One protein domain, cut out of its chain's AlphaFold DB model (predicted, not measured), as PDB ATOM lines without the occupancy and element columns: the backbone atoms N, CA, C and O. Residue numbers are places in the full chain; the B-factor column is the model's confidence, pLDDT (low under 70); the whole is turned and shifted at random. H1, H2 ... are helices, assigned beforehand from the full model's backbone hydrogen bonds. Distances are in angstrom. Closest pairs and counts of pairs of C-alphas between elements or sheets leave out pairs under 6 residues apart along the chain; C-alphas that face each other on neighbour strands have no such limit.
ATOM      1  N   ASP A   2     366.552 272.444 165.062       96.69
ATOM      2  CA  ASP A   2     367.010 271.244 164.329       96.69
ATOM      3  C   ASP A   2     366.043 270.722 163.257       96.69
ATOM      4  O   ASP A   2     366.421 270.628 162.092       96.69
ATOM      5  N   PHE A   3     364.780 270.460 163.613       97.00
ATOM      6  CA  PHE A   3     363.758 270.008 162.659       97.00
ATOM      7  C   PHE A   3     363.634 270.931 161.434       97.00
ATOM      8  O   PHE A   3     363.615 270.488 160.289       97.00
ATOM      9  N   VAL A   4     363.548 272.241 161.674       97.44
ATOM     10  CA  VAL A   4     363.361 273.251 160.622       97.44
ATOM     11  C   VAL A   4     364.616 273.362 159.756       97.44
ATOM     12  O   VAL A   4     364.499 273.509 158.543       97.44
ATOM     13  N   ASN A   5     365.801 273.231 160.357       97.38
ATOM     14  CA  ASN A   5     367.080 273.221 159.643       97.38
ATOM     15  C   ASN A   5     367.233 272.015 158.704       97.38
ATOM     16  O   ASN A   5     367.915 272.111 157.688       97.38
ATOM     17  N   GLN A   6     366.581 270.893 159.017       96.62
ATOM     18  CA  GLN A   6     366.604 269.688 158.185       96.62
ATOM     19  C   GLN A   6     365.617 269.727 157.009       96.62
ATOM     20  O   GLN A   6     365.716 268.894 156.106       96.62
ATOM     21  N   LEU A   7     364.664 270.669 156.983       96.69
ATOM     22  CA  LEU A   7     363.746 270.804 155.850       96.69
ATOM     23  C   LEU A   7     364.539 271.156 154.582       96.69
ATOM     24  O   LEU A   7     365.292 272.127 154.613       96.69
ATOM     25  N   PRO A   8     364.370 270.436 153.459       96.12
ATOM     26  CA  PRO A   8     365.007 270.800 152.198       96.12
ATOM     27  C   PRO A   8     364.607 272.203 151.726       96.12
ATOM     28  O   PRO A   8     363.495 272.663 151.991       96.12
ATOM     29  N   VAL A   9     365.500 272.854 150.977       96.44
ATOM     30  CA  VAL A   9     365.196 274.097 150.249       96.44
ATOM     31  C   VAL A   9     363.956 273.878 149.376       96.44
ATOM     32  O   VAL A   9     363.841 272.843 148.721       96.44
ATOM     33  N   GLY A  10     363.003 274.812 149.415       95.94
ATOM     34  CA  GLY A  10     361.758 274.728 148.648       95.94
ATOM     35  C   GLY A  10     360.685 273.814 149.256       95.94
ATOM     36  O   GLY A  10     359.552 273.804 148.769       95.94
ATOM     37  N   ARG A  11     360.979 273.078 150.343       96.75
ATOM     38  CA  ARG A  11     359.956 272.334 151.094       96.75
ATOM     39  C   ARG A  11     359.301 273.250 152.124       96.75
ATOM     40  O   ARG A  11     359.895 273.577 153.150       96.75
ATOM     41  N   PHE A  12     358.037 273.590 151.879       97.75
ATOM     42  CA  PHE A  12     357.196 274.331 152.819       97.75
ATOM     43  C   PHE A  12     356.180 273.401 153.469       97.75
ATOM     44  O   PHE A  12     355.457 272.699 152.763       97.75
ATOM     45  N   ILE A  13     356.095 273.434 154.794       97.94
ATOM     46  CA  ILE A  13     355.147 272.622 155.559       97.94
ATOM     47  C   ILE A  13     354.219 273.504 156.389       97.94
ATOM     48  O   ILE A  13     354.535 274.644 156.727       97.94
ATOM     49  N   SER A  14     353.053 272.966 156.732       97.44
ATOM     50  CA  SER A  14     352.076 273.665 157.571       97.44
ATOM     51  C   SER A  14     352.323 273.426 159.068       97.44
ATOM     52  O   SER A  14     352.961 272.453 159.459       97.44
ATOM     53  N   MET A  15     351.756 274.265 159.942       96.19
ATOM     54  CA  MET A  15     351.795 274.030 161.396       96.19
ATOM     55  C   MET A  15     351.207 272.659 161.812       96.19
ATOM     56  O   MET A  15     351.791 272.010 162.680       96.19
ATOM     57  N   PRO A  16     350.081 272.175 161.244       96.75
ATOM     58  CA  PRO A  16     349.624 270.803 161.476       96.75
ATOM     59  C   PRO A  16     350.626 269.727 161.045       96.75
ATOM     60  O   PRO A  16     350.796 268.757 161.778       96.75
ATOM     61  N   GLU A  17     351.294 269.906 159.902       97.69
ATOM     62  CA  GLU A  17     352.308 268.966 159.403       97.69
ATOM     63  C   GLU A  17     353.541 268.948 160.312       97.69
ATOM     64  O   GLU A  17     353.892 267.885 160.807       97.69
ATOM     65  N   LEU A  18     354.096 270.117 160.669       97.50
ATOM     66  CA  LEU A  18     355.192 270.229 161.642       97.50
ATOM     67  C   LEU A  18     354.872 269.458 162.929       97.50
ATOM     68  O   LEU A  18     355.705 268.740 163.471       97.50
ATOM     69  N   ARG A  19     353.653 269.622 163.443       97.31
ATOM     70  CA  ARG A  19     353.221 268.979 164.685       97.31
ATOM     71  C   ARG A  19     353.130 267.463 164.583       97.31
ATOM     72  O   ARG A  19     353.412 266.803 165.583       97.31
ATOM     73  N   ALA A  20     352.679 266.949 163.441       97.69
ATOM     74  CA  ALA A  20     352.591 265.520 163.177       97.69
ATOM     75  C   ALA A  20     353.992 264.918 163.009       97.69
ATOM     76  O   ALA A  20     354.304 263.929 163.666       97.69
ATOM     77  N   ASP A  21     354.854 265.570 162.230       96.88
ATOM     78  CA  ASP A  21     356.226 265.121 161.992       96.88
ATOM     79  C   ASP A  21     357.047 265.119 163.293       96.88
ATOM     80  O   ASP A  21     357.703 264.128 163.605       96.88
ATOM     81  N   LEU A  22     356.928 266.163 164.125       96.69
ATOM     82  CA  LEU A  22     357.561 266.195 165.449       96.69
ATOM     83  C   LEU A  22     357.051 265.087 166.377       96.69
ATOM     84  O   LEU A  22     357.818 264.584 167.198       96.69
ATOM     85  N   ALA A  23     355.766 264.731 166.286       97.38
ATOM     86  CA  ALA A  23     355.201 263.662 167.102       97.38
ATOM     87  C   ALA A  23     355.791 262.299 166.710       97.38
ATOM     88  O   ALA A  23     356.186 261.532 167.587       97.38
ATOM     89  N   ILE A  24     355.929 262.059 165.401       96.56
ATOM     90  CA  ILE A  24     356.565 260.867 164.832       96.56
ATOM     91  C   ILE A  24     358.046 260.796 165.230       96.56
ATOM     92  O   ILE A  24     358.498 259.755 165.697       96.56
ATOM     93  N   GLU A  25     358.798 261.889 165.080       95.19
ATOM     94  CA  GLU A  25     360.238 261.917 165.375       95.19
ATOM     95  C   GLU A  25     360.552 261.664 166.857       95.19
ATOM     96  O   GLU A  25     361.576 261.066 167.180       95.19
ATOM     97  N   ASN A  26     359.660 262.084 167.757       94.56
ATOM     98  CA  ASN A  26     359.845 261.961 169.205       94.56
ATOM     99  C   ASN A  26     359.058 260.796 169.836       94.56
ATOM    100  O   ASN A  26     358.965 260.743 171.061       94.56
ATOM    101  N   ASP A  27     358.485 259.895 169.028       96.38
ATOM    102  CA  ASP A  27     357.692 258.736 169.477       96.38
ATOM    103  C   ASP A  27     356.617 259.105 170.519       96.38
ATOM    104  O   ASP A  27     356.542 258.558 171.621       96.38
ATOM    105  N   CYS A  28     355.794 260.108 170.194       95.50
ATOM    106  CA  CYS A  28     354.705 260.561 171.059       95.50
ATOM    107  C   CYS A  28     353.383 260.696 170.299       95.50
ATOM    108  O   CYS A  28     353.354 260.880 169.085       95.50
ATOM    109  N   ASP A  29     352.264 260.647 171.027       94.06
ATOM    110  CA  ASP A  29     350.930 260.665 170.412       94.06
ATOM    111  C   ASP A  29     350.602 261.995 169.715       94.06
ATOM    112  O   ASP A  29     349.902 262.031 168.703       94.06
ATOM    113  N   ALA A  30     351.052 263.114 170.292       93.12
ATOM    114  CA  ALA A  30     350.795 264.444 169.761       93.12
ATOM    115  C   ALA A  30     351.696 265.510 170.389       93.12
ATOM    116  O   ALA A  30     352.056 265.460 171.565       93.12
ATOM    117  N   THR A  31     351.918 266.580 169.633       95.69
ATOM    118  CA  THR A  31     352.507 267.828 170.129       95.69
ATOM    119  C   THR A  31     351.426 268.864 170.460       95.69
ATOM    120  O   THR A  31     350.398 268.976 169.778       95.69
ATOM    121  N   CYS A  32     351.648 269.668 171.505       95.56
ATOM    122  CA  CYS A  32     350.726 270.736 171.898       95.56
ATOM    123  C   CYS A  32     350.736 271.882 170.863       95.56
ATOM    124  O   CYS A  32     351.806 272.443 170.602       95.56
ATOM    125  N   PRO A  33     349.579 272.305 170.310       94.25
ATOM    126  CA  PRO A  33     349.528 273.390 169.325       94.25
ATOM    127  C   PRO A  33     350.050 274.718 169.871       94.25
ATOM    128  O   PRO A  33     350.697 275.472 169.151       94.25
ATOM    129  N   VAL A  34     349.768 275.001 171.144       96.31
ATOM    130  CA  VAL A  34     350.157 276.260 171.785       96.31
ATOM    131  C   VAL A  34     351.666 276.292 171.998       96.31
ATOM    132  O   VAL A  34     352.315 277.241 171.567       96.31
ATOM    133  N   SER A  35     352.231 275.241 172.597       96.38
ATOM    134  CA  SER A  35     353.673 275.165 172.852       96.38
ATOM    135  C   SER A  35     354.476 275.161 171.554       96.38
ATOM    136  O   SER A  35     355.447 275.898 171.445       96.38
ATOM    137  N   THR A  36     354.032 274.411 170.541       96.75
ATOM    138  CA  THR A  36     354.703 274.379 169.230       96.75
ATOM    139  C   THR A  36     354.719 275.764 168.584       96.75
ATOM    140  O   THR A  36     355.756 276.196 168.093       96.75
ATOM    141  N   ALA A  37     353.610 276.511 168.644       96.75
ATOM    142  CA  ALA A  37     353.562 277.876 168.121       96.75
ATOM    143  C   ALA A  37     354.460 278.853 168.904       96.75
ATOM    144  O   ALA A  37     355.073 279.726 168.293       96.75
ATOM    145  N   ILE A  38     354.549 278.714 170.233       97.50
ATOM    146  CA  ILE A  38     355.452 279.520 171.071       97.50
ATOM    147  C   ILE A  38     356.906 279.248 170.682       97.50
ATOM    148  O   ILE A  38     357.639 280.190 170.396       97.50
ATOM    149  N   PHE A  39     357.315 277.981 170.615       97.75
ATOM    150  CA  PHE A  39     358.694 277.633 170.283       97.75
ATOM    151  C   PHE A  39     359.054 277.963 168.836       97.75
ATOM    152  O   PHE A  39     360.154 278.447 168.594       97.75
ATOM    153  N   LEU A  40     358.130 277.801 167.885       98.12
ATOM    154  CA  LEU A  40     358.370 278.224 166.504       98.12
ATOM    155  C   LEU A  40     358.601 279.739 166.406       98.12
ATOM    156  O   LEU A  40     359.453 280.173 165.637       98.12
ATOM    157  N   ARG A  41     357.882 280.543 167.202       98.12
ATOM    158  CA  ARG A  41     358.123 281.989 167.280       98.12
ATOM    159  C   ARG A  41     359.510 282.300 167.841       98.12
ATOM    160  O   ARG A  41     360.200 283.110 167.244       98.12
ATOM    161  N   VAL A  42     359.924 281.634 168.921       98.38
ATOM    162  CA  VAL A  42     361.268 281.812 169.507       98.38
ATOM    163  C   VAL A  42     362.361 281.475 168.490       98.38
ATOM    164  O   VAL A  42     363.310 282.234 168.341       98.38
ATOM    165  N   VAL A  43     362.208 280.374 167.750       98.44
ATOM    166  CA  VAL A  43     363.146 279.989 166.683       98.44
ATOM    167  C   VAL A  43     363.210 281.053 165.583       98.44
ATOM    168  O   VAL A  43     364.294 281.396 165.126       98.44
ATOM    169  N   ALA A  44     362.062 281.589 165.166       98.44
ATOM    170  CA  ALA A  44     362.010 282.646 164.162       98.44
ATOM    171  C   ALA A  44     362.657 283.953 164.651       98.44
ATOM    172  O   ALA A  44     363.409 284.567 163.905       98.44
ATOM    173  N   GLU A  45     362.394 284.364 165.894       98.31
ATOM    174  CA  GLU A  45     363.010 285.551 166.505       98.31
ATOM    175  C   GLU A  45     364.535 285.392 166.595       98.31
ATOM    176  O   GLU A  45     365.251 286.268 166.127       98.31
ATOM    177  N   ALA A  46     365.033 284.242 167.054       98.44
ATOM    178  CA  ALA A  46     366.471 283.970 167.121       98.44
ATOM    179  C   ALA A  46     367.152 283.991 165.737       98.44
ATOM    180  O   ALA A  46     368.264 284.493 165.596       98.44
ATOM    181  N   ALA A  47     366.490 283.473 164.697       98.44
ATOM    182  CA  ALA A  47     367.008 283.527 163.329       98.44
ATOM    183  C   ALA A  47     367.084 284.969 162.795       98.44
ATOM    184  O   ALA A  47     368.023 285.324 162.085       98.44
ATOM    185  N   LEU A  48     366.102 285.807 163.139       98.31
ATOM    186  CA  LEU A  48     366.096 287.224 162.775       98.31
ATOM    187  C   LEU A  48     367.161 288.013 163.543       98.31
ATOM    188  O   LEU A  48     367.849 288.819 162.927       98.31
ATOM    189  N   GLU A  49     367.360 287.736 164.832       98.38
ATOM    190  CA  GLU A  49     368.445 288.328 165.626       98.38
ATOM    191  C   GLU A  49     369.818 288.012 165.010       98.38
ATOM    192  O   GLU A  49     370.619 288.917 164.795       98.38
ATOM    193  N   GLN A  50     370.066 286.760 164.610       98.25
ATOM    194  CA  GLN A  50     371.305 286.385 163.912       98.25
ATOM    195  C   GLN A  50     371.496 287.161 162.600       98.25
ATOM    196  O   GLN A  50     372.609 287.579 162.274       98.25
ATOM    197  N   LEU A  51     370.417 287.370 161.840       97.62
ATOM    198  CA  LEU A  51     370.453 288.162 160.608       97.62
ATOM    199  C   LEU A  51     370.782 289.635 160.893       97.62
ATOM    200  O   LEU A  51     371.569 290.238 160.163       97.62
ATOM    201  N   GLU A  52     370.215 290.207 161.956       97.31
ATOM    202  CA  GLU A  52     370.515 291.568 162.417       97.31
ATOM    203  C   GLU A  52     371.973 291.713 162.886       97.31
ATOM    204  O   GLU A  52     372.599 292.748 162.651       97.31
ATOM    205  N   GLU A  53     372.544 290.661 163.476       97.88
ATOM    206  CA  GLU A  53     373.959 290.576 163.864       97.88
ATOM    207  C   GLU A  53     374.914 290.374 162.670       97.88
ATOM    208  O   GLU A  53     376.136 290.444 162.830       97.88
ATOM    209  N   GLY A  54     374.378 290.186 161.459       97.88
ATOM    210  CA  GLY A  54     375.139 290.113 160.213       97.88
ATOM    211  C   GLY A  54     375.409 288.699 159.696       97.88
ATOM    212  O   GLY A  54     376.229 288.545 158.787       97.88
ATOM    213  N   ALA A  55     374.741 287.673 160.234       98.00
ATOM    214  CA  ALA A  55     374.771 286.335 159.648       98.00
ATOM    215  C   ALA A  55     374.205 286.351 158.218       98.00
ATOM    216  O   ALA A  55     373.318 287.141 157.884       98.00
ATOM    217  N   ALA A  56     374.700 285.466 157.347       97.44
ATOM    218  CA  ALA A  56     374.120 285.323 156.019       97.44
ATOM    219  C   ALA A  56     372.748 284.639 156.105       97.44
ATOM    220  O   ALA A  56     372.512 283.787 156.958       97.44
ATOM    221  N   ILE A  57     371.851 284.951 155.164       95.31
ATOM    222  CA  ILE A  57     370.497 284.369 155.136       95.31
ATOM    223  C   ILE A  57     370.496 282.832 155.063       95.31
ATOM    224  O   ILE A  57     369.571 282.193 155.550       95.31
ATOM    225  N   ASN A  58     371.540 282.239 154.481       94.06
ATOM    226  CA  ASN A  58     371.685 280.787 154.354       94.06
ATOM    227  C   ASN A  58     372.217 280.114 155.629       94.06
ATOM    228  O   ASN A  58     372.185 278.889 155.707       94.06
ATOM    229  N   ASP A  59     372.700 280.897 156.598       96.12
ATOM    230  CA  ASP A  59     373.285 280.397 157.847       96.12
ATOM    231  C   ASP A  59     372.291 280.442 159.019       96.12
ATOM    232  O   ASP A  59     372.524 279.811 160.049       96.12
ATOM    233  N   ILE A  60     371.178 281.173 158.876       98.00
ATOM    234  CA  ILE A  60     370.129 281.250 159.898       98.00
ATOM    235  C   ILE A  60     369.106 280.126 159.726       98.00
ATOM    236  O   ILE A  60     368.943 279.552 158.648       98.00
ATOM    237  N   THR A  61     368.338 279.849 160.783       98.44
ATOM    238  CA  THR A  61     367.263 278.854 160.688       98.44
ATOM    239  C   THR A  61     366.195 279.298 159.678       98.44
ATOM    240  O   THR A  61     365.616 280.376 159.851       98.44
ATOM    241  N   PRO A  62     365.844 278.472 158.670       98.19
ATOM    242  CA  PRO A  62     364.922 278.842 157.601       98.19
ATOM    243  C   PRO A  62     363.460 278.726 158.050       98.19
ATOM    244  O   PRO A  62     362.660 277.964 157.506       98.19
ATOM    245  N   PHE A  63     363.078 279.483 159.080       98.38
ATOM    246  CA  PHE A  63     361.756 279.407 159.708       98.38
ATOM    247  C   PHE A  63     360.603 279.726 158.746       98.38
ATOM    248  O   PHE A  63     359.482 279.255 158.962       98.38
ATOM    249  N   TRP A  64     360.864 280.455 157.654       98.25
ATOM    250  CA  TRP A  64     359.899 280.684 156.576       98.25
ATOM    251  C   TRP A  64     359.459 279.386 155.891       98.25
ATOM    252  O   TRP A  64     358.405 279.384 155.258       98.25
ATOM    253  N   ARG A  65     360.181 278.266 156.054       98.38
ATOM    254  CA  ARG A  65     359.750 276.934 155.591       98.38
ATOM    255  C   ARG A  65     358.535 276.385 156.339       98.38
ATOM    256  O   ARG A  65     357.808 275.560 155.799       98.38
ATOM    257  N   VAL A  66     358.255 276.904 157.534       98.25
ATOM    258  CA  VAL A  66     357.048 276.567 158.305       98.25
ATOM    259  C   VAL A  66     356.113 277.770 158.422       98.25
ATOM    260  O   VAL A  66     354.916 277.655 158.171       98.25
ATOM    261  N   VAL A  67     356.643 278.944 158.773       97.94
ATOM    262  CA  VAL A  67     355.850 280.159 159.007       97.94
ATOM    263  C   VAL A  67     355.457 280.794 157.677       97.94
ATOM    264  O   VAL A  67     356.306 281.326 156.960       97.94
ATOM    265  N   ALA A  68     354.171 280.730 157.336       96.19
ATOM    266  CA  ALA A  68     353.633 281.287 156.102       96.19
ATOM    267  C   ALA A  68     353.174 282.741 156.263       96.19
ATOM    268  O   ALA A  68     352.762 283.148 157.356       96.19
ATOM    269  N   PRO A  69     353.165 283.529 155.171       95.81
ATOM    270  CA  PRO A  69     352.420 284.778 155.147       95.81
ATOM    271  C   PRO A  69     350.954 284.546 155.555       95.81
ATOM    272  O   PRO A  69     350.290 283.657 155.027       95.81
ATOM    273  N   GLY A  70     350.451 285.336 156.504       93.94
ATOM    274  CA  GLY A  70     349.098 285.219 157.058       93.94
ATOM    275  C   GLY A  70     348.949 284.303 158.282       93.94
ATOM    276  O   GLY A  70     347.881 284.300 158.899       93.94
ATOM    277  N   ASP A  71     349.990 283.572 158.689       94.81
ATOM    278  CA  ASP A  71     349.938 282.762 159.906       94.81
ATOM    279  C   ASP A  71     349.838 283.613 161.181       94.81
ATOM    280  O   ASP A  71     350.363 284.721 161.315       94.81
ATOM    281  N   LYS A  72     349.231 283.044 162.228       93.81
ATOM    282  CA  LYS A  72     349.193 283.707 163.545       93.81
ATOM    283  C   LYS A  72     350.590 283.965 164.113       93.81
ATOM    284  O   LYS A  72     350.763 284.925 164.855       93.81
ATOM    285  N   VAL A  73     351.563 283.109 163.795       95.38
ATOM    286  CA  VAL A  73     352.962 283.299 164.208       95.38
ATOM    287  C   VAL A  73     353.590 284.447 163.424       95.38
ATOM    288  O   VAL A  73     354.213 285.304 164.041       95.38
ATOM    289  N   SER A  74     353.360 284.527 162.107       96.00
ATOM    290  CA  SER A  74     353.975 285.550 161.255       96.00
ATOM    291  C   SER A  74     353.564 286.971 161.645       96.00
ATOM    292  O   SER A  74     354.389 287.873 161.606       96.00
ATOM    293  N   SER A  75     352.316 287.183 162.077       95.19
ATOM    294  CA  SER A  75     351.833 288.500 162.541       95.19
ATOM    295  C   SER A  75     352.466 288.992 163.852       95.19
ATOM    296  O   SER A  75     352.217 290.121 164.266       95.19
ATOM    297  N   ARG A  76     353.258 288.151 164.527       94.50
ATOM    298  CA  ARG A  76     353.928 288.460 165.802       94.50
ATOM    299  C   ARG A  76     355.447 288.557 165.679       94.50
ATOM    300  O   ARG A  76     356.113 288.596 166.718       94.50
ATOM    301  N   LEU A  77     355.970 288.513 164.455       96.62
ATOM    302  CA  LEU A  77     357.389 288.661 164.151       96.62
ATOM    303  C   LEU A  77     357.686 290.103 163.716       96.62
ATOM    304  O   LEU A  77     356.811 290.741 163.128       96.62
ATOM    305  N   PRO A  78     358.902 290.616 163.965       95.50
ATOM    306  CA  PRO A  78     359.304 291.974 163.597       95.50
ATOM    307  C   PRO A  78     359.674 292.101 162.105       95.50
ATOM    308  O   PRO A  78     360.633 292.775 161.752       95.50
ATOM    309  N   ILE A  79     358.929 291.440 161.216       95.62
ATOM    310  CA  ILE A  79     359.164 291.446 159.768       95.62
ATOM    311  C   ILE A  79     357.858 291.585 158.993       95.62
ATOM    312  O   ILE A  79     356.794 291.132 159.424       95.62
ATOM    313  N   ASP A  80     357.957 292.160 157.800       94.88
ATOM    314  CA  ASP A  80     356.823 292.262 156.895       94.88
ATOM    315  C   ASP A  80     356.457 290.901 156.295       94.88
ATOM    316  O   ASP A  80     357.310 290.071 155.978       94.88
ATOM    317  N   GLN A  81     355.164 290.683 156.043       94.62
ATOM    318  CA  GLN A  81     354.683 289.452 155.396       94.62
ATOM    319  C   GLN A  81     355.274 289.267 153.986       94.62
ATOM    320  O   GLN A  81     355.450 288.137 153.533       94.62
ATOM    321  N   GLN A  82     355.620 290.370 153.313       96.75
ATOM    322  CA  GLN A  82     356.311 290.353 152.021       96.75
ATOM    323  C   GLN A  82     357.719 289.766 152.125       96.75
ATOM    324  O   GLN A  82     358.156 289.088 151.202       96.75
ATOM    325  N   TRP A  83     358.409 289.954 153.256       97.25
ATOM    326  CA  TRP A  83     359.727 289.363 153.476       97.25
ATOM    327  C   TRP A  83     359.643 287.832 153.473       97.25
ATOM    328  O   TRP A  83     360.424 287.173 152.792       97.25
ATOM    329  N   LEU A  84     358.644 287.265 154.163       97.50
ATOM    330  CA  LEU A  84     358.385 285.820 154.156       97.50
ATOM    331  C   LEU A  84     358.038 285.313 152.758       97.50
ATOM    332  O   LEU A  84     358.541 284.274 152.340       97.50
ATOM    333  N   GLN A  85     357.179 286.043 152.044       97.19
ATOM    334  CA  GLN A  85     356.795 285.692 150.682       97.19
ATOM    335  C   GLN A  85     358.019 285.644 149.760       97.19
ATOM    336  O   GLN A  85     358.227 284.637 149.089       97.19
ATOM    337  N   GLN A  86     358.867 286.672 149.809       97.06
ATOM    338  CA  GLN A  86     360.073 286.754 148.996       97.06
ATOM    339  C   GLN A  86     361.025 285.578 149.261       97.06
ATOM    340  O   GLN A  86     361.502 284.967 148.312       97.06
ATOM    341  N   ARG A  87     361.260 285.200 150.530       96.88
ATOM    342  CA  ARG A  87     362.112 284.037 150.857       96.88
ATOM    343  C   ARG A  87     361.589 282.742 150.242       96.88
ATOM    344  O   ARG A  87     362.362 281.942 149.726       96.88
ATOM    345  N   ARG A  88     360.271 282.527 150.284       97.00
ATOM    346  CA  ARG A  88     359.650 281.327 149.705       97.00
ATOM    347  C   ARG A  88     359.741 281.317 148.180       97.00
ATOM    348  O   ARG A  88     360.021 280.274 147.601       97.00
ATOM    349  N   GLU A  89     359.525 282.463 147.540       96.94
ATOM    350  CA  GLU A  89     359.652 282.617 146.086       96.94
ATOM    351  C   GLU A  89     361.096 282.385 145.609       96.94
ATOM    352  O   GLU A  89     361.303 281.681 144.624       96.94
ATOM    353  N   GLU A  90     362.091 282.902 146.336       96.12
ATOM    354  CA  GLU A  90     363.516 282.696 146.042       96.12
ATOM    355  C   GLU A  90     363.922 281.215 146.108       96.12
ATOM    356  O   GLU A  90     364.645 280.735 145.232       96.12
ATOM    357  N   GLU A  91     363.439 280.464 147.104       95.81
ATOM    358  CA  GLU A  91     363.723 279.026 147.213       95.81
ATOM    359  C   GLU A  91     363.043 278.189 146.122       95.81
ATOM    360  O   GLU A  91     363.626 277.208 145.654       95.81
ATOM    361  N   LEU A  92     361.833 278.575 145.700       94.31
ATOM    362  CA  LEU A  92     361.139 277.922 144.585       94.31
ATOM    363  C   LEU A  92     361.863 278.173 143.262       94.31
ATOM    364  O   LEU A  92     362.095 277.231 142.516       94.31
ATOM    365  N   ALA A  93     362.276 279.415 143.007       91.12
ATOM    366  CA  ALA A  93     363.004 279.782 141.793       91.12
ATOM    367  C   ALA A  93     364.410 279.158 141.711       91.12
ATOM    368  O   ALA A  93     364.970 279.057 140.625       91.12
ATOM    369  N   SER A  94     364.984 278.759 142.849       78.56
ATOM    370  CA  SER A  94     366.301 278.107 142.923       78.56
ATOM    371  C   SER A  94     366.230 276.572 142.874       78.56
ATOM    372  O   SER A  94     367.277 275.927 142.893       78.56
ATOM    373  N   SER A  95     365.024 275.986 142.864       61.59
ATOM    374  CA  SER A  95     364.798 274.530 142.766       61.59
ATOM    375  C   SER A  95     364.481 274.041 141.344       61.59
ATOM    376  O   SER A  95     364.248 272.843 141.173       61.59
TER     377      SER A  95
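This is residues 2 to 95 of the 96 residues of an uncharacterized protein of Gammaproteobacteria bacterium (UniProt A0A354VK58). A long helix, H3, runs along one side of a rounded body, and the long loop stretch of residues 53 to 80 folds back from its end through the middle, with H4 on the other side of that stretch. H2 lies by the first residues of H3, with the short H1 near H2, and the helices make few contacts with each other. The printed part has 94 residues with four named helices, in the order H1, H2, H3, H4, and no named strand; the class is all helix, with 49 residues in the helices. It is compact, with a radius of gyration of the C-alphas of 13.1 A, and spans 38 by 28 by 23 A.

H1 is residues 2 to 6, beginning at C-alpha 2 at (367.010, 271.244, 164.329). H2 is residues 15 to 25, 15.3 A long. H3, residues 33 to 52, is the longest helix at 28.6 A and begins at C-alpha 33 at (349.528, 273.390, 169.325). H4 is residues 81 to 93, 18.6 A long, and ends at C-alpha 93 at (363.004, 279.782, 141.793).

H1 is close to H2 but not clearly touching; their closest C-alphas, those of Phe 3 and Leu 22, are 7.8 A apart. H2 and H3 only just touch, with 3 pairs of C-alphas within 8 A. H3 touches H2 with residues 33 to 37 alone, and the closest C-alphas of the two helices are those of Arg 19 and Thr 36, 7.2 A apart. Their lines stand about perpendicular, at 81 degrees. H4 touches no helix, and H3 and H4 are apart. H1 and H3 are apart too. In H1, H2, H3 and H4 every O i to N i+4 pair is within hydrogen-bond range.

The two C-alphas farthest apart are those of Asp 29 and Gly 54, at 39.5 A. The printed part has no cut. The link from H3 to H4 is long, with 28 residues; the other two are short. The mean pLDDT of the printed part is 96.1, and residue 95 alone is under 70.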